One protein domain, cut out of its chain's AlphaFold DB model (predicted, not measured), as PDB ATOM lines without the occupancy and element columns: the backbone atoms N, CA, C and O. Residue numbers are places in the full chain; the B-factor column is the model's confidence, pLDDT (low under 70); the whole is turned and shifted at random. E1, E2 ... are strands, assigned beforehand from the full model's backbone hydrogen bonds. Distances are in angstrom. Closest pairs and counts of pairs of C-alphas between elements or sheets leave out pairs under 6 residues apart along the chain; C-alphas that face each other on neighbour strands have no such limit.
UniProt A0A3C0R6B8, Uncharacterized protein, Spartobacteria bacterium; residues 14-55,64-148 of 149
ATOM      1  N   THR A  14     153.289  95.587 136.572       66.06
ATOM      2  CA  THR A  14     152.609  96.697 135.889       66.06
ATOM      3  C   THR A  14     151.809  97.510 136.909       66.06
ATOM      4  O   THR A  14     150.821  97.024 137.462       66.06
ATOM      5  N   GLY A  15     152.248  98.740 137.174       81.62
ATOM      6  CA  GLY A  15     151.472  99.717 137.930       81.62
ATOM      7  C   GLY A  15     150.369 100.326 137.066       81.62
ATOM      8  O   GLY A  15     150.324 100.120 135.854       81.62
ATOM      9  N   PHE A  16     149.494 101.122 137.677       86.31
ATOM     10  CA  PHE A  16     148.448 101.852 136.963       86.31
ATOM     11  C   PHE A  16     148.398 103.312 137.408       86.31
ATOM     12  O   PHE A  16     148.464 103.608 138.601       86.31
ATOM     13  N   GLN A  17     148.243 104.221 136.446       88.62
ATOM     14  CA  GLN A  17     147.948 105.628 136.691       88.62
ATOM     15  C   GLN A  17     146.461 105.906 136.439       88.62
ATOM     16  O   GLN A  17     145.872 105.397 135.483       88.62
ATOM     17  N   LEU A  18     145.873 106.766 137.274       88.56
ATOM     18  CA  LEU A  18     144.570 107.382 137.025       88.56
ATOM     19  C   LEU A  18     144.609 108.208 135.729       88.56
ATOM     20  O   LEU A  18     145.318 109.215 135.632       88.56
ATOM     21  N   GLY A  19     143.856 107.747 134.733       90.69
ATOM     22  CA  GLY A  19     143.627 108.419 133.460       90.69
ATOM     23  C   GLY A  19     142.372 109.295 133.484       90.69
ATOM     24  O   GLY A  19     141.957 109.806 134.526       90.69
ATOM     25  N   ARG A  20     141.748 109.464 132.312       95.06
ATOM     26  CA  ARG A  20     140.539 110.283 132.164       95.06
ATOM     27  C   ARG A  20     139.341 109.682 132.908       95.06
ATOM     28  O   ARG A  20     138.942 108.542 132.658       95.06
ATOM     29  N   THR A  21     138.755 110.502 133.765       96.19
ATOM     30  CA  THR A  21     137.537 110.249 134.539       96.19
ATOM     31  C   THR A  21     136.333 110.881 133.830       96.19
ATOM     32  O   THR A  21     136.476 111.865 133.102       96.19
ATOM     33  N   GLU A  22     135.147 110.310 134.022       96.62
ATOM     34  CA  GLU A  22     133.865 110.870 133.580       96.62
ATOM     35  C   GLU A  22     132.935 111.062 134.779       96.62
ATOM     36  O   GLU A  22     132.951 110.262 135.720       96.62
ATOM     37  N   LEU A  23     132.125 112.119 134.717       95.69
ATOM     38  CA  LEU A  23     131.064 112.416 135.676       95.69
ATOM     39  C   LEU A  23     129.696 112.295 134.988       95.69
ATOM     40  O   LEU A  23     129.602 112.440 133.768       95.69
ATOM     41  N   ASP A  24     128.637 112.051 135.755       93.62
ATOM     42  CA  ASP A  24     127.255 112.179 135.289       93.62
ATOM     43  C   ASP A  24     126.763 113.644 135.306       93.62
ATOM     44  O   ASP A  24     127.489 114.574 135.663       93.62
ATOM     45  N   GLY A  25     125.490 113.853 134.951       92.25
ATOM     46  CA  GLY A  25     124.838 115.167 135.017       92.25
ATOM     47  C   GLY A  25     124.663 115.739 136.435       92.25
ATOM     48  O   GLY A  25     124.249 116.888 136.561       92.25
ATOM     49  N   ASN A  26     124.984 114.972 137.483       91.12
ATOM     50  CA  ASN A  26     124.973 115.390 138.887       91.12
ATOM     51  C   ASN A  26     126.396 115.664 139.424       91.12
ATOM     52  O   ASN A  26     126.549 116.009 140.595       91.12
ATOM     53  N   GLY A  27     127.442 115.500 138.601       91.56
ATOM     54  CA  GLY A  27     128.843 115.648 139.010       91.56
ATOM     55  C   GLY A  27     129.426 114.438 139.756       91.56
ATOM     56  O   GLY A  27     130.500 114.553 140.345       91.56
ATOM     57  N   GLN A  28     128.748 113.288 139.743       92.12
ATOM     58  CA  GLN A  28     129.202 112.051 140.387       92.12
ATOM     59  C   GLN A  28     130.003 111.181 139.418       92.12
ATOM     60  O   GLN A  28     129.685 111.112 138.232       92.12
ATOM     61  N   ILE A  29     131.048 110.507 139.906       94.12
ATOM     62  CA  ILE A  29     131.930 109.691 139.054       94.12
ATOM     63  C   ILE A  29     131.152 108.508 138.473       94.12
ATOM     64  O   ILE A  29     130.508 107.757 139.204       94.12
ATOM     65  N   THR A  30     131.271 108.304 137.159       95.19
ATOM     66  CA  THR A  30     130.682 107.162 136.442       95.19
ATOM     67  C   THR A  30     131.742 106.206 135.915       95.19
ATOM     68  O   THR A  30     131.620 104.995 136.106       95.19
ATOM     69  N   ILE A  31     132.797 106.733 135.288       95.94
ATOM     70  CA  ILE A  31     133.897 105.963 134.695       95.94
ATOM     71  C   ILE A  31     135.240 106.491 135.193       95.94
ATOM     72  O   ILE A  31     135.512 107.689 135.146       95.94
ATOM     73  N   VAL A  32     136.118 105.569 135.580       95.12
ATOM     74  CA  VAL A  32     137.546 105.797 135.815       95.12
ATOM     75  C   VAL A  32     138.346 104.945 134.834       95.12
ATOM     76  O   VAL A  32     138.072 103.758 134.660       95.12
ATOM     77  N   ARG A  33     139.365 105.538 134.208       95.88
ATOM     78  CA  ARG A  33     140.348 104.808 133.393       95.88
ATOM     79  C   ARG A  33     141.623 104.559 134.181       95.88
ATOM     80  O   ARG A  33     142.142 105.477 134.815       95.88
ATOM     81  N   LEU A  34     142.145 103.340 134.093       92.88
ATOM     82  CA  LEU A  34     143.477 102.989 134.583       92.88
ATOM     83  C   LEU A  34     144.396 102.705 133.396       92.88
ATOM     84  O   LEU A  34     144.154 101.770 132.633       92.88
ATOM     85  N   ILE A  35     145.451 103.502 133.262       92.31
ATOM     86  CA  ILE A  35     146.459 103.376 132.204       92.31
ATOM     87  C   ILE A  35     147.673 102.642 132.798       92.31
ATOM     88  O   ILE A  35     148.167 103.083 133.841       92.31
ATOM     89  N   PRO A  36     148.164 101.543 132.195       90.75
ATOM     90  CA  PRO A  36     149.393 100.877 132.625       90.75
ATOM     91  C   PRO A  36     150.587 101.833 132.717       90.75
ATOM     92  O   PRO A  36     150.787 102.685 131.854       90.75
ATOM     93  N   THR A  37     151.407 101.686 133.755       86.56
ATOM     94  CA  THR A  37     152.627 102.480 133.929       86.56
ATOM     95  C   THR A  37     153.736 101.692 134.619       86.56
ATOM     96  O   THR A  37     153.492 100.846 135.482       86.56
ATOM     97  N   LEU A  38     154.976 102.007 134.246       84.25
ATOM     98  CA  LEU A  38     156.197 101.551 134.918       84.25
ATOM     99  C   LEU A  38     156.749 102.607 135.895       84.25
ATOM    100  O   LEU A  38     157.766 102.374 136.543       84.25
ATOM    101  N   GLN A  39     156.106 103.776 136.002       80.75
ATOM    102  CA  GLN A  39     156.517 104.826 136.934       80.75
ATOM    103  C   GLN A  39     156.223 104.398 138.386       80.75
ATOM    104  O   GLN A  39     155.084 104.032 138.685       80.75
ATOM    105  N   PRO A  40     157.201 104.472 139.311       74.12
ATOM    106  CA  PRO A  40     156.955 104.232 140.729       74.12
ATOM    107  C   PRO A  40     155.931 105.224 141.286       74.12
ATOM    108  O   PRO A  40     156.025 106.423 141.014       74.12
ATOM    109  N   PHE A  41     154.989 104.739 142.102       71.69
ATOM    110  CA  PHE A  41     153.975 105.581 142.740       71.69
ATOM    111  C   PHE A  41     154.621 106.746 143.503       71.69
ATOM    112  O   PHE A  41     155.389 106.531 144.439       71.69
ATOM    113  N   GLN A  42     154.289 107.973 143.098       66.75
ATOM    114  CA  GLN A  42     154.658 109.196 143.806       66.75
ATOM    115  C   GLN A  42     153.470 109.617 144.682       66.75
ATOM    116  O   GLN A  42     152.416 109.946 144.127       66.75
ATOM    117  N   PRO A  43     153.590 109.607 146.023       63.34
ATOM    118  CA  PRO A  43     152.537 110.112 146.894       63.34
ATOM    119  C   PRO A  43     152.254 111.588 146.598       63.34
ATOM    120  O   PRO A  43     153.176 112.403 146.538       63.34
ATOM    121  N   ALA A  44     150.981 111.950 146.440       61.16
ATOM    122  CA  ALA A  44     150.597 113.350 146.303       61.16
ATOM    123  C   ALA A  44     150.918 114.105 147.605       61.16
ATOM    124  O   ALA A  44     150.498 113.691 148.687       61.16
ATOM    125  N   GLN A  45     151.647 115.220 147.506       54.88
ATOM    126  CA  GLN A  45     151.969 116.049 148.665       54.88
ATOM    127  C   GLN A  45     150.688 116.711 149.196       54.88
ATOM    128  O   GLN A  45     150.179 117.671 148.613       54.88
ATOM    129  N   MET A  46     150.147 116.186 150.300       50.47
ATOM    130  CA  MET A  46     148.954 116.743 150.934       50.47
ATOM    131  C   MET A  46     149.256 118.146 151.467       50.47
ATOM    132  O   MET A  46     150.036 118.308 152.401       50.47
ATOM    133  N   ARG A  47     148.601 119.163 150.895       49.16
ATOM    134  CA  ARG A  47     148.778 120.577 151.277       49.16
ATOM    135  C   ARG A  47     148.331 120.898 152.711       49.16
ATOM    136  O   ARG A  47     148.688 121.949 153.224       49.16
ATOM    137  N   ASN A  48     147.579 119.990 153.338       45.84
ATOM    138  CA  ASN A  48     146.914 120.186 154.628       45.84
ATOM    139  C   ASN A  48     147.451 119.232 155.719       45.84
ATOM    140  O   ASN A  48     146.695 118.795 156.585       45.84
ATOM    141  N   ALA A  49     148.738 118.872 155.671       42.50
ATOM    142  CA  ALA A  49     149.421 118.303 156.834       42.50
ATOM    143  C   ALA A  49     149.741 119.421 157.849       42.50
ATOM    144  O   ALA A  49     150.055 120.543 157.459       42.50
ATOM    145  N   PHE A  50     149.628 119.125 159.143       40.09
ATOM    146  CA  PHE A  50     149.762 120.079 160.246       40.09
ATOM    147  C   PHE A  50     150.441 119.359 161.432       40.09
ATOM    148  O   PHE A  50     150.211 118.164 161.588       40.09
ATOM    149  N   GLU A  51     151.329 120.012 162.203       41.09
ATOM    150  CA  GLU A  51     152.227 119.322 163.164       41.09
ATOM    151  C   GLU A  51     152.071 119.733 164.649       41.09
ATOM    152  O   GLU A  51     152.128 120.913 164.986       41.09
ATOM    153  N   ILE A  52     151.916 118.747 165.549       41.38
ATOM    154  CA  ILE A  52     151.926 118.881 167.020       41.38
ATOM    155  C   ILE A  52     153.351 118.807 167.544       41.38
ATOM    156  O   ILE A  52     154.179 118.043 167.044       41.38
ATOM    157  N   ALA A  53     153.542 119.450 168.689       40.47
ATOM    158  CA  ALA A  53     154.448 118.953 169.717       40.47
ATOM    159  C   ALA A  53     153.669 118.496 170.969       40.47
ATOM    160  O   ALA A  53     154.003 117.457 171.529       40.47
ATOM    161  N   ASP A  54     152.584 119.197 171.352       40.03
ATOM    162  CA  ASP A  54     151.717 118.825 172.486       40.03
ATOM    163  C   ASP A  54     150.275 119.400 172.375       40.03
ATOM    164  O   ASP A  54     150.026 120.291 171.557       40.03
ATOM    165  N   VAL A  55     149.334 118.937 173.216       44.31
ATOM    166  CA  VAL A  55     147.977 119.501 173.418       44.31
ATOM    167  C   VAL A  55     147.840 120.057 174.838       44.31
ATOM    168  O   VAL A  55     147.421 119.365 175.765       44.31
ATOM    169  N   TYR A  64     133.644 127.131 174.208       53.06
ATOM    170  CA  TYR A  64     134.312 125.925 173.709       53.06
ATOM    171  C   TYR A  64     135.192 126.164 172.472       53.06
ATOM    172  O   TYR A  64     134.677 126.429 171.386       53.06
ATOM    173  N   ARG A  65     136.505 125.943 172.607       40.66
ATOM    174  CA  ARG A  65     137.394 125.596 171.489       40.66
ATOM    175  C   ARG A  65     138.586 124.795 172.015       40.66
ATOM    176  O   ARG A  65     139.221 125.207 172.978       40.66
ATOM    177  N   VAL A  66     138.870 123.654 171.391       45.88
ATOM    178  CA  VAL A  66     140.135 122.922 171.551       45.88
ATOM    179  C   VAL A  66     140.850 123.037 170.211       45.88
ATOM    180  O   VAL A  66     140.275 122.673 169.186       45.88
ATOM    181  N   GLU A  67     142.055 123.594 170.208       41.03
ATOM    182  CA  GLU A  67     142.894 123.726 169.013       41.03
ATOM    183  C   GLU A  67     143.853 122.525 168.962       41.03
ATOM    184  O   GLU A  67     144.474 122.192 169.972       41.03
ATOM    185  N   LEU A  68     143.920 121.833 167.819       43.91
ATOM    186  CA  LEU A  68     144.636 120.560 167.648       43.91
ATOM    187  C   LEU A  68     145.455 120.505 166.359       43.91
ATOM    188  O   LEU A  68     145.141 121.175 165.375       43.91
ATOM    189  N   ILE A  69     146.450 119.611 166.387       42.28
ATOM    190  CA  ILE A  69     147.446 119.313 165.348       42.28
ATOM    191  C   ILE A  69     147.901 117.817 165.493       42.28
ATOM    192  O   ILE A  69     147.696 117.256 166.567       42.28
ATOM    193  N   PRO A  70     148.416 117.102 164.465       40.28
ATOM    194  CA  PRO A  70     149.053 115.753 164.631       40.28
ATOM    195  C   PRO A  70     150.599 115.698 164.823       40.28
ATOM    196  O   PRO A  70     151.314 116.445 164.186       40.28
ATOM    197  N   ALA A  71     151.162 114.830 165.681       43.94
ATOM    198  CA  ALA A  71     152.527 114.962 166.257       43.94
ATOM    199  C   ALA A  71     153.771 114.760 165.355       43.94
ATOM    200  O   ALA A  71     153.849 113.784 164.612       43.94
ATOM    201  N   ALA A  72     154.764 115.644 165.548       50.84
ATOM    202  CA  ALA A  72     156.135 115.687 165.019       50.84
ATOM    203  C   ALA A  72     156.610 114.519 164.119       50.84
ATOM    204  O   ALA A  72     156.890 113.412 164.585       50.84
ATOM    205  N   ALA A  73     156.851 114.843 162.848       50.56
ATOM    206  CA  ALA A  73     157.668 114.105 161.879       50.56
ATOM    207  C   ALA A  73     157.208 112.689 161.455       50.56
ATOM    208  O   ALA A  73     157.971 111.968 160.808       50.56
ATOM    209  N   ALA A  74     155.960 112.289 161.727       53.44
ATOM    210  CA  ALA A  74     155.377 111.059 161.177       53.44
ATOM    211  C   ALA A  74     154.513 111.341 159.931       53.44
ATOM    212  O   ALA A  74     153.365 111.775 160.045       53.44
ATOM    213  N   THR A  75     155.030 111.050 158.731       55.59
ATOM    214  CA  THR A  75     154.302 111.227 157.457       55.59
ATOM    215  C   THR A  75     153.022 110.387 157.413       55.59
ATOM    216  O   THR A  75     153.061 109.190 157.131       55.59
ATOM    217  N   MET A  76     151.866 111.013 157.644       56.50
ATOM    218  CA  MET A  76     150.574 110.344 157.487       56.50
ATOM    219  C   MET A  76     150.249 110.127 156.009       56.50
ATOM    220  O   MET A  76     150.117 111.079 155.240       56.50
ATOM    221  N   THR A  77     150.045 108.872 155.618       65.81
ATOM    222  CA  THR A  77     149.470 108.512 154.320       65.81
ATOM    223  C   THR A  77     147.955 108.396 154.432       65.81
ATOM    224  O   THR A  77     147.456 107.687 155.309       65.81
ATOM    225  N   MET A  78     147.229 109.036 153.512       73.44
ATOM    226  CA  MET A  78     145.805 108.783 153.296       73.44
ATOM    227  C   MET A  78     145.624 107.758 152.174       73.44
ATOM    228  O   MET A  78     146.161 107.931 151.080       73.44
ATOM    229  N   GLN A  79     144.842 106.716 152.434       76.69
ATOM    230  CA  GLN A  79     144.372 105.765 151.432       76.69
ATOM    231  C   GLN A  79     142.872 105.956 151.205       76.69
ATOM    232  O   GLN A  79     142.109 106.137 152.156       76.69
ATOM    233  N   LEU A  80     142.470 105.904 149.936       80.62
ATOM    234  CA  LEU A  80     141.085 105.959 149.486       80.62
ATOM    235  C   LEU A  80     140.756 104.657 148.752       80.62
ATOM    236  O   LEU A  80     141.399 104.340 147.752       80.62
ATOM    237  N   LEU A  81     139.748 103.927 149.222       84.81
ATOM    238  CA  LEU A  81     139.258 102.706 148.581       84.81
ATOM    239  C   LEU A  81     137.826 102.908 148.078       84.81
ATOM    240  O   LEU A  81     136.949 103.308 148.842       84.81
ATOM    241  N   ALA A  82     137.587 102.603 146.803       86.81
ATOM    242  CA  ALA A  82     136.282 102.683 146.150       86.81
ATOM    243  C   ALA A  82     135.916 101.330 145.521       86.81
ATOM    244  O   ALA A  82     136.792 100.585 145.078       86.81
ATOM    245  N   HIS A  83     134.622 101.013 145.458       87.12
ATOM    246  CA  HIS A  83     134.142  99.783 144.827       87.12
ATOM    247  C   HIS A  83     133.894 100.003 143.328       87.12
ATOM    248  O   HIS A  83     132.957 100.703 142.931       87.12
ATOM    249  N   LEU A  84     134.756  99.397 142.506       90.44
ATOM    250  CA  LEU A  84     134.786  99.552 141.052       90.44
ATOM    251  C   LEU A  84     134.428  98.239 140.335       90.44
ATOM    252  O   LEU A  84     134.811  97.156 140.772       90.44
ATOM    253  N   GLU A  85     133.725  98.345 139.208       94.69
ATOM    254  CA  GLU A  85     133.328  97.227 138.338       94.69
ATOM    255  C   GLU A  85     134.091  97.331 137.007       94.69
ATOM    256  O   GLU A  85     134.017  98.361 136.335       94.69
ATOM    257  N   LEU A  86     134.817  96.283 136.598       95.06
ATOM    258  CA  LEU A  86     135.493  96.260 135.295       95.06
ATOM    259  C   LEU A  86     134.450  96.260 134.168       95.06
ATOM    260  O   LEU A  86     133.680  95.314 134.025       95.06
ATOM    261  N   ALA A  87     134.437  97.328 133.373       95.75
ATOM    262  CA  ALA A  87     133.472  97.546 132.301       95.75
ATOM    263  C   ALA A  87     134.040  97.252 130.906       95.75
ATOM    264  O   ALA A  87     133.276  96.940 129.996       95.75
ATOM    265  N   GLY A  88     135.361  97.340 130.736       95.75
ATOM    266  CA  GLY A  88     136.034  97.028 129.480       95.75
ATOM    267  C   GLY A  88     137.556  97.079 129.586       95.75
ATOM    268  O   GLY A  88     138.115  97.615 130.544       95.75
ATOM    269  N   VAL A  89     138.218  96.526 128.573       95.88
ATOM    270  CA  VAL A  89     139.668  96.601 128.368       95.88
ATOM    271  C   VAL A  89     139.890  97.107 126.950       95.88
ATOM    272  O   VAL A  89     139.331  96.554 126.005       95.88
ATOM    273  N   GLU A  90     140.688  98.155 126.809       96.31
ATOM    274  CA  GLU A  90     141.098  98.705 125.521       96.31
ATOM    275  C   GLU A  90     142.506  98.209 125.190       96.31
ATOM    276  O   GLU A  90     143.382  98.194 126.061       96.31
ATOM    277  N   LEU A  91     142.720  97.799 123.939       94.62
ATOM    278  CA  LEU A  91     144.007  97.315 123.450       94.62
ATOM    279  C   LEU A  91     144.635  98.319 122.480       94.62
ATOM    280  O   LEU A  91     143.935  98.978 121.711       94.62
ATOM    281  N   SER A  92     145.961  98.398 122.496       93.31
ATOM    282  CA  SER A  92     146.756  99.115 121.503       93.31
ATOM    283  C   SER A  92     146.736  98.406 120.141       93.31
ATOM    284  O   SER A  92     146.328  97.250 120.014       93.31
ATOM    285  N   SER A  93     147.289  99.055 119.113       94.00
ATOM    286  CA  SER A  93     147.593  98.411 117.823       94.00
ATOM    287  C   SER A  93     148.642  97.288 117.915       94.00
ATOM    288  O   SER A  93     148.727  96.468 117.004       94.00
ATOM    289  N   SER A  94     149.407  97.218 119.010       93.62
ATOM    290  CA  SER A  94     150.298  96.102 119.366       93.62
ATOM    291  C   SER A  94     149.600  94.974 120.148       93.62
ATOM    292  O   SER A  94     150.259  94.009 120.524       93.62
ATOM    293  N   PHE A  95     148.279  95.060 120.371       89.44
ATOM    294  CA  PHE A  95     147.476  94.150 121.209       89.44
ATOM    295  C   PHE A  95     147.887  94.097 122.696       89.44
ATOM    296  O   PHE A  95     147.497  93.188 123.433       89.44
ATOM    297  N   GLU A  96     148.623  95.102 123.165       89.06
ATOM    298  CA  GLU A  96     148.926  95.326 124.579       89.06
ATOM    299  C   GLU A  96     147.765  96.077 125.250       89.06
ATOM    300  O   GLU A  96     146.972  96.735 124.578       89.06
ATOM    301  N   ILE A  97     147.637  96.010 126.579       90.44
ATOM    302  CA  ILE A  97     146.590  96.764 127.289       90.44
ATOM    303  C   ILE A  97     146.917  98.260 127.213       90.44
ATOM    304  O   ILE A  97     147.920  98.700 127.768       90.44
ATOM    305  N   ALA A  98     146.050  99.042 126.571       92.44
ATOM    306  CA  ALA A  98     146.144 100.499 126.534       92.44
ATOM    307  C   ALA A  98     145.504 101.126 127.783       92.44
ATOM    308  O   ALA A  98     146.095 102.002 128.413       92.44
ATOM    309  N   GLN A  99     144.314 100.652 128.174       95.06
ATOM    310  CA  GLN A  99     143.656 101.059 129.419       95.06
ATOM    311  C   GLN A  99     142.592 100.059 129.894       95.06
ATOM    312  O   GLN A  99     141.961  99.359 129.102       95.06
ATOM    313  N   LEU A 100     142.361 100.033 131.208       94.94
ATOM    314  CA  LEU A 100     141.186  99.411 131.820       94.94
ATOM    315  C   LEU A 100     140.104 100.477 132.015       94.94
ATOM    316  O   LEU A 100     140.389 101.560 132.531       94.94
ATOM    317  N   ILE A 101     138.866 100.157 131.646       96.88
ATOM    318  CA  ILE A 101     137.697 101.020 131.835       96.88
ATOM    319  C   ILE A 101     136.902 100.467 133.018       96.88
ATOM    320  O   ILE A 101     136.357  99.364 132.947       96.88
ATOM    321  N   LEU A 102     136.845 101.222 134.113       95.94
ATOM    322  CA  LEU A 102     136.177 100.834 135.352       95.94
ATOM    323  C   LEU A 102     134.946 101.711 135.581       95.94
ATOM    324  O   LEU A 102     135.054 102.935 135.567       95.94
ATOM    325  N   LYS A 103     133.786 101.107 135.845       95.88
ATOM    326  CA  LYS A 103     132.633 101.842 136.372       95.88
ATOM    327  C   LYS A 103     132.811 102.085 137.862       95.88
ATOM    328  O   LYS A 103     133.126 101.163 138.618       95.88
ATOM    329  N   TRP A 104     132.496 103.296 138.283       91.88
ATOM    330  CA  TRP A 104     132.287 103.651 139.678       91.88
ATOM    331  C   TRP A 104     130.829 103.314 140.040       91.88
ATOM    332  O   TRP A 104     129.909 103.692 139.315       91.88
ATOM    333  N   ARG A 105     130.600 102.501 141.082       85.50
ATOM    334  CA  ARG A 105     129.266 101.904 141.355       85.50
ATOM    335  C   ARG A 105     128.617 102.346 142.664       85.50
ATOM    336  O   ARG A 105     127.471 101.988 142.914       85.50
ATOM    337  N   SER A 106     129.333 103.102 143.488       84.12
ATOM    338  CA  SER A 106     128.842 103.635 144.757       84.12
ATOM    339  C   SER A 106     129.570 104.929 145.084       84.12
ATOM    340  O   SER A 106     130.794 104.980 144.985       84.12
ATOM    341  N   ASN A 107     128.844 105.948 145.540       85.12
ATOM    342  CA  ASN A 107     129.450 107.183 146.041       85.12
ATOM    343  C   ASN A 107     130.156 106.960 147.391       85.12
ATOM    344  O   ASN A 107     130.837 107.856 147.875       85.12
ATOM    345  N   SER A 108     130.015 105.779 148.012       88.00
ATOM    346  CA  SER A 108     130.729 105.459 149.243       88.00
ATOM    347  C   SER A 108     132.179 105.048 148.982       88.00
ATOM    348  O   SER A 108     132.465 104.129 148.209       88.00
ATOM    349  N   VAL A 109     133.082 105.701 149.707       88.19
ATOM    350  CA  VAL A 109     134.522 105.451 149.729       88.19
ATOM    351  C   VAL A 109     134.986 105.172 151.156       88.19
ATOM    352  O   VAL A 109     134.462 105.724 152.126       88.19
ATOM    353  N   ARG A 110     135.999 104.322 151.304       84.75
ATOM    354  CA  ARG A 110     136.693 104.088 152.573       84.75
ATOM    355  C   ARG A 110     137.924 104.981 152.635       84.75
ATOM    356  O   ARG A 110     138.770 104.901 151.747       84.75
ATOM    357  N   VAL A 111     138.032 105.791 153.684       80.62
ATOM    358  CA  VAL A 111     139.226 106.592 153.979       80.62
ATOM    359  C   VAL A 111     139.967 105.969 155.152       80.62
ATOM    360  O   VAL A 111     139.388 105.753 156.223       80.62
ATOM    361  N   THR A 112     141.260 105.737 154.965       76.44
ATOM    362  CA  THR A 112     142.157 105.223 156.001       76.44
ATOM    363  C   THR A 112     143.354 106.157 156.130       76.44
ATOM    364  O   THR A 112     143.963 106.535 155.132       76.44
ATOM    365  N   LEU A 113     143.673 106.555 157.361       72.19
ATOM    366  CA  LEU A 113     144.822 107.397 157.695       72.19
ATOM    367  C   LEU A 113     145.808 106.561 158.510       72.19
ATOM    368  O   LEU A 113     145.420 105.959 159.512       72.19
ATOM    369  N   SER A 114     147.068 106.513 158.087       63.69
ATOM    370  CA  SER A 114     148.098 105.702 158.740       63.69
ATOM    371  C   SER A 114     149.459 106.392 158.731       63.69
ATOM    372  O   SER A 114     149.880 106.921 157.708       63.69
ATOM    373  N   SER A 115     150.174 106.338 159.855       57.44
ATOM    374  CA  SER A 115     151.590 106.736 159.958       57.44
ATOM    375  C   SER A 115     152.557 105.636 159.499       57.44
ATOM    376  O   SER A 115     153.693 105.929 159.142       57.44
ATOM    377  N   ASN A 116     152.104 104.377 159.469       54.03
ATOM    378  CA  ASN A 116     152.845 103.225 158.957       54.03
ATOM    379  C   ASN A 116     152.122 102.644 157.731       54.03
ATOM    380  O   ASN A 116     150.907 102.466 157.755       54.03
ATOM    381  N   ALA A 117     152.869 102.331 156.670       49.66
ATOM    382  CA  ALA A 117     152.350 102.176 155.303       49.66
ATOM    383  C   ALA A 117     151.458 100.944 155.010       49.66
ATOM    384  O   ALA A 117     151.090 100.726 153.856       49.66
ATOM    385  N   VAL A 118     151.107 100.127 156.012       52.62
ATOM    386  CA  VAL A 118     150.219  98.964 155.849       52.62
ATOM    387  C   VAL A 118     149.223  98.897 157.005       52.62
ATOM    388  O   VAL A 118     149.568  98.531 158.126       52.62
ATOM    389  N   THR A 119     147.958  99.190 156.709       51.44
ATOM    390  CA  THR A 119     146.810  98.840 157.555       51.44
ATOM    391  C   THR A 119     145.855  97.964 156.744       51.44
ATOM    392  O   THR A 119     145.778  98.089 155.526       51.44
ATOM    393  N   SER A 120     145.175  97.016 157.397       54.22
ATOM    394  CA  SER A 120     144.250  96.098 156.713       54.22
ATOM    395  C   SER A 120     143.121  96.865 156.016       54.22
ATOM    396  O   SER A 120     142.574  97.789 156.608       54.22
ATOM    397  N   GLU A 121     142.693  96.408 154.834       53.88
ATOM    398  CA  GLU A 121     141.575  96.961 154.038       53.88
ATOM    399  C   GLU A 121     140.268  97.164 154.833       53.88
ATOM    400  O   GLU A 121     139.415  97.971 154.468       53.88
ATOM    401  N   LYS A 122     140.091  96.417 155.932       55.66
ATOM    402  CA  LYS A 122     138.927  96.512 156.827       55.66
ATOM    403  C   LYS A 122     139.021  97.666 157.835       55.66
ATOM    404  O   LYS A 122     137.998  98.034 158.412       55.66
ATOM    405  N   SER A 123     140.204  98.245 158.032       63.47
ATOM    406  CA  SER A 123     140.430  99.445 158.838       63.47
ATOM    407  C   SER A 123     140.219 100.689 157.978       63.47
ATOM    408  O   SER A 123     140.819 100.816 156.915       63.47
ATOM    409  N   GLY A 124     139.346 101.594 158.415       73.00
ATOM    410  CA  GLY A 124     139.016 102.830 157.703       73.00
ATOM    411  C   GLY A 124     137.566 103.251 157.919       73.00
ATOM    412  O   GLY A 124     136.696 102.405 158.138       73.00
ATOM    413  N   THR A 125     137.310 104.552 157.840       80.25
ATOM    414  CA  THR A 125     135.982 105.157 158.019       80.25
ATOM    415  C   THR A 125     135.289 105.304 156.666       80.25
ATOM    416  O   THR A 125     135.941 105.597 155.663       80.25
ATOM    417  N   ALA A 126     133.971 105.104 156.624       83.56
ATOM    418  CA  ALA A 126     133.177 105.286 155.414       83.56
ATOM    419  C   ALA A 126     132.776 106.761 155.222       83.56
ATOM    420  O   ALA A 126     132.255 107.413 156.132       83.56
ATOM    421  N   PHE A 127     133.007 107.266 154.017       87.25
ATOM    422  CA  PHE A 127     132.621 108.591 153.551       87.25
ATOM    423  C   PHE A 127     131.783 108.461 152.276       87.25
ATOM    424  O   PHE A 127     131.792 107.420 151.619       87.25
ATOM    425  N   GLU A 128     131.061 109.519 151.936       90.81
ATOM    426  CA  GLU A 128     130.359 109.703 150.673       90.81
ATOM    427  C   GLU A 128     131.035 110.819 149.869       90.81
ATOM    428  O   GLU A 128     131.361 111.883 150.406       90.81
ATOM    429  N   THR A 129     131.233 110.577 148.575       89.94
ATOM    430  CA  THR A 129     131.707 111.561 147.604       89.94
ATOM    431  C   THR A 129     130.637 112.630 147.385       89.94
ATOM    432  O   THR A 129     129.641 112.410 146.699       89.94
ATOM    433  N   ALA A 130     130.839 113.800 147.987       88.75
ATOM    434  CA  ALA A 130     129.880 114.900 147.974       88.75
ATOM    435  C   ALA A 130     129.991 115.771 146.713       88.75
ATOM    436  O   ALA A 130     128.982 116.246 146.201       88.75
ATOM    437  N   ALA A 131     131.216 115.976 146.222       88.88
ATOM    438  CA  ALA A 131     131.508 116.676 144.974       88.88
ATOM    439  C   ALA A 131     132.868 116.228 144.422       88.88
ATOM    440  O   ALA A 131     133.764 115.873 145.192       88.88
ATOM    441  N   VAL A 132     133.035 116.284 143.100       92.00
ATOM    442  CA  VAL A 132     134.296 115.973 142.411       92.00
ATOM    443  C   VAL A 132     134.603 117.069 141.404       92.00
ATOM    444  O   VAL A 132     133.760 117.409 140.577       92.00
ATOM    445  N   GLN A 133     135.825 117.592 141.445       92.31
ATOM    446  CA  GLN A 133     136.343 118.500 140.430       92.31
ATOM    447  C   GLN A 133     137.416 117.788 139.610       92.31
ATOM    448  O   GLN A 133     138.346 117.185 140.154       92.31
ATOM    449  N   LEU A 134     137.295 117.884 138.286       94.25
ATOM    450  CA  LEU A 134     138.320 117.424 137.357       94.25
ATOM    451  C   LEU A 134     139.220 118.587 136.907       94.25
ATOM    452  O   LEU A 134     138.793 119.742 136.892       94.25
ATOM    453  N   ASP A 135     140.457 118.277 136.523       93.50
ATOM    454  CA  ASP A 135     141.357 119.210 135.844       93.50
ATOM    455  C   ASP A 135     141.026 119.360 134.343       93.50
ATOM    456  O   ASP A 135     140.158 118.681 133.787       93.50
ATOM    457  N   ASN A 136     141.781 120.218 133.650       94.69
ATOM    458  CA  ASN A 136     141.664 120.426 132.200       94.69
ATOM    459  C   ASN A 136     142.000 119.168 131.361       94.69
ATOM    460  O   ASN A 136     141.718 119.146 130.164       94.69
ATOM    461  N   SER A 137     142.592 118.128 131.962       94.56
ATOM    462  CA  SER A 137     142.844 116.812 131.349       94.56
ATOM    463  C   SER A 137     141.754 115.782 131.695       94.56
ATOM    464  O   SER A 137     141.892 114.601 131.363       94.56
ATOM    465  N   ALA A 138     140.681 116.212 132.370       95.31
ATOM    466  CA  ALA A 138     139.624 115.380 132.932       95.31
ATOM    467  C   ALA A 138     140.137 114.279 133.893       95.31
ATOM    468  O   ALA A 138     139.600 113.169 133.932       95.31
ATOM    469  N   ARG A 139     141.179 114.570 134.680       92.81
ATOM    470  CA  ARG A 139     141.647 113.763 135.824       92.81
ATOM    471  C   ARG A 139     141.088 114.341 137.126       92.81
ATOM    472  O   ARG A 139     140.848 115.540 137.195       92.81
ATOM    473  N   ILE A 140     140.899 113.520 138.160       89.81
ATOM    474  CA  ILE A 140     140.420 113.994 139.472       89.81
ATOM    475  C   ILE A 140     141.457 114.953 140.078       89.81
ATOM    476  O   ILE A 140     142.596 114.553 140.320       89.81
ATOM    477  N   ALA A 141     141.050 116.201 140.315       89.44
ATOM    478  CA  ALA A 141     141.877 117.259 140.894       89.44
ATOM    479  C   ALA A 141     141.536 117.504 142.371       89.44
ATOM    480  O   ALA A 141     142.432 117.636 143.201       89.44
ATOM    481  N   GLU A 142     140.242 117.515 142.697       87.62
ATOM    482  CA  GLU A 142     139.727 117.647 144.059       87.62
ATOM    483  C   GLU A 142     138.487 116.761 144.243       87.62
ATOM    484  O   GLU A 142     137.743 116.485 143.298       87.62
ATOM    485  N   MET A 143     138.271 116.294 145.472       87.69
ATOM    486  CA  MET A 143     137.121 115.483 145.849       87.69
ATOM    487  C   MET A 143     136.711 115.818 147.285       87.69
ATOM    488  O   MET A 143     137.477 115.599 148.224       87.69
ATOM    489  N   LEU A 144     135.489 116.320 147.453       86.69
ATOM    490  CA  LEU A 144     134.906 116.631 148.754       86.69
ATOM    491  C   LEU A 144     134.255 115.375 149.342       86.69
ATOM    492  O   LEU A 144     133.437 114.731 148.683       86.69
ATOM    493  N   LEU A 145     134.591 115.047 150.592       85.62
ATOM    494  CA  LEU A 145     134.109 113.849 151.281       85.62
ATOM    495  C   LEU A 145     133.266 114.200 152.510       85.62
ATOM    496  O   LEU A 145     133.766 114.776 153.477       85.62
ATOM    497  N   ASN A 146     132.003 113.778 152.502       84.00
ATOM    498  CA  ASN A 146     131.113 113.855 153.657       84.00
ATOM    499  C   ASN A 146     131.205 112.564 154.474       84.00
ATOM    500  O   ASN A 146     131.210 111.467 153.922       84.00
ATOM    501  N   ARG A 147     131.254 112.661 155.806       78.31
ATOM    502  CA  ARG A 147     131.200 111.471 156.667       78.31
ATOM    503  C   ARG A 147     129.797 110.852 156.615       78.31
ATOM    504  O   ARG A 147     128.823 111.541 156.918       78.31
ATOM    505  N   ILE A 148     129.714 109.551 156.332       79.19
ATOM    506  CA  ILE A 148     128.466 108.787 156.485       79.19
ATOM    507  C   ILE A 148     128.148 108.680 157.987       79.19
ATOM    508  O   ILE A 148     129.052 108.459 158.804       79.19
TER     509      ILE A 148
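Overview. This is residues 14 to 55 and 64 to 148 of the 149 residues of an uncharacterized protein of Spartobacteria bacterium (UniProt A0A3C0R6B8). A long, bent hairpin of E3 and E4 runs through one strongly twisted, branched sheet, and two shorter hairpins, E1 with E2 and E5 with E6, join it along different stretches of one side of E4. The turn between E3 and E4 lies at one end of the longest axis, and the loops beside the cut reach the other. The printed part has 127 residues with six named strands, E1 to E6 along the chain, and no named helix: all strand, with antiparallel neighbours. It is loose, with a radius of gyration of the C-alphas of 17.4 A, and spans 60 by 34 by 31 A.

Arrangement. E1, residues 15 to 18, and E2, residues 29 to 37, form a hairpin, with N 17 and O 35 within hydrogen-bond range at 2.8 A. On the other side of E2 is E4, residues 97 to 114; N 32 and O 102 are 2.8 A apart. E3, residues 77 to 91, forms a hairpin with E4 at 162 degrees between directions, with N 79 and O 112 2.8 A apart. E3 bends by 88 degrees at residue 87, and E4 by 101 degrees at residue 106. E2, beside residues 99 to 104, and E5, residues 125 to 134, beside residues 107 to 111, lie on one side of E4, E3 on the other. N 127 and O 109 are 2.8 A apart. E6, residues 140 to 147, ends the meander E3 E4 E5 E6, each strand the antiparallel neighbour of the one before; N 130 and O 144 are 2.8 A apart.

Along the chain. E1, 10.4 A long, begins at C-alpha 15 (151.472, 99.717, 137.930). E2 measures 22.5 A, E3 33.3 A, E4 32.7 A and E5 24.1 A. E6, 19.7 A, ends at C-alpha 147 (131.200, 111.471, 156.667).

Size, cuts and confidence. Residues 56 to 63 are not printed, and C-alphas 55 and 64 are 15.1 A apart. Of the links printed whole, none is long. Low confidence, under 70, covers residue 14 and residues 42 to 55, 64 to 77 and 114 to 123.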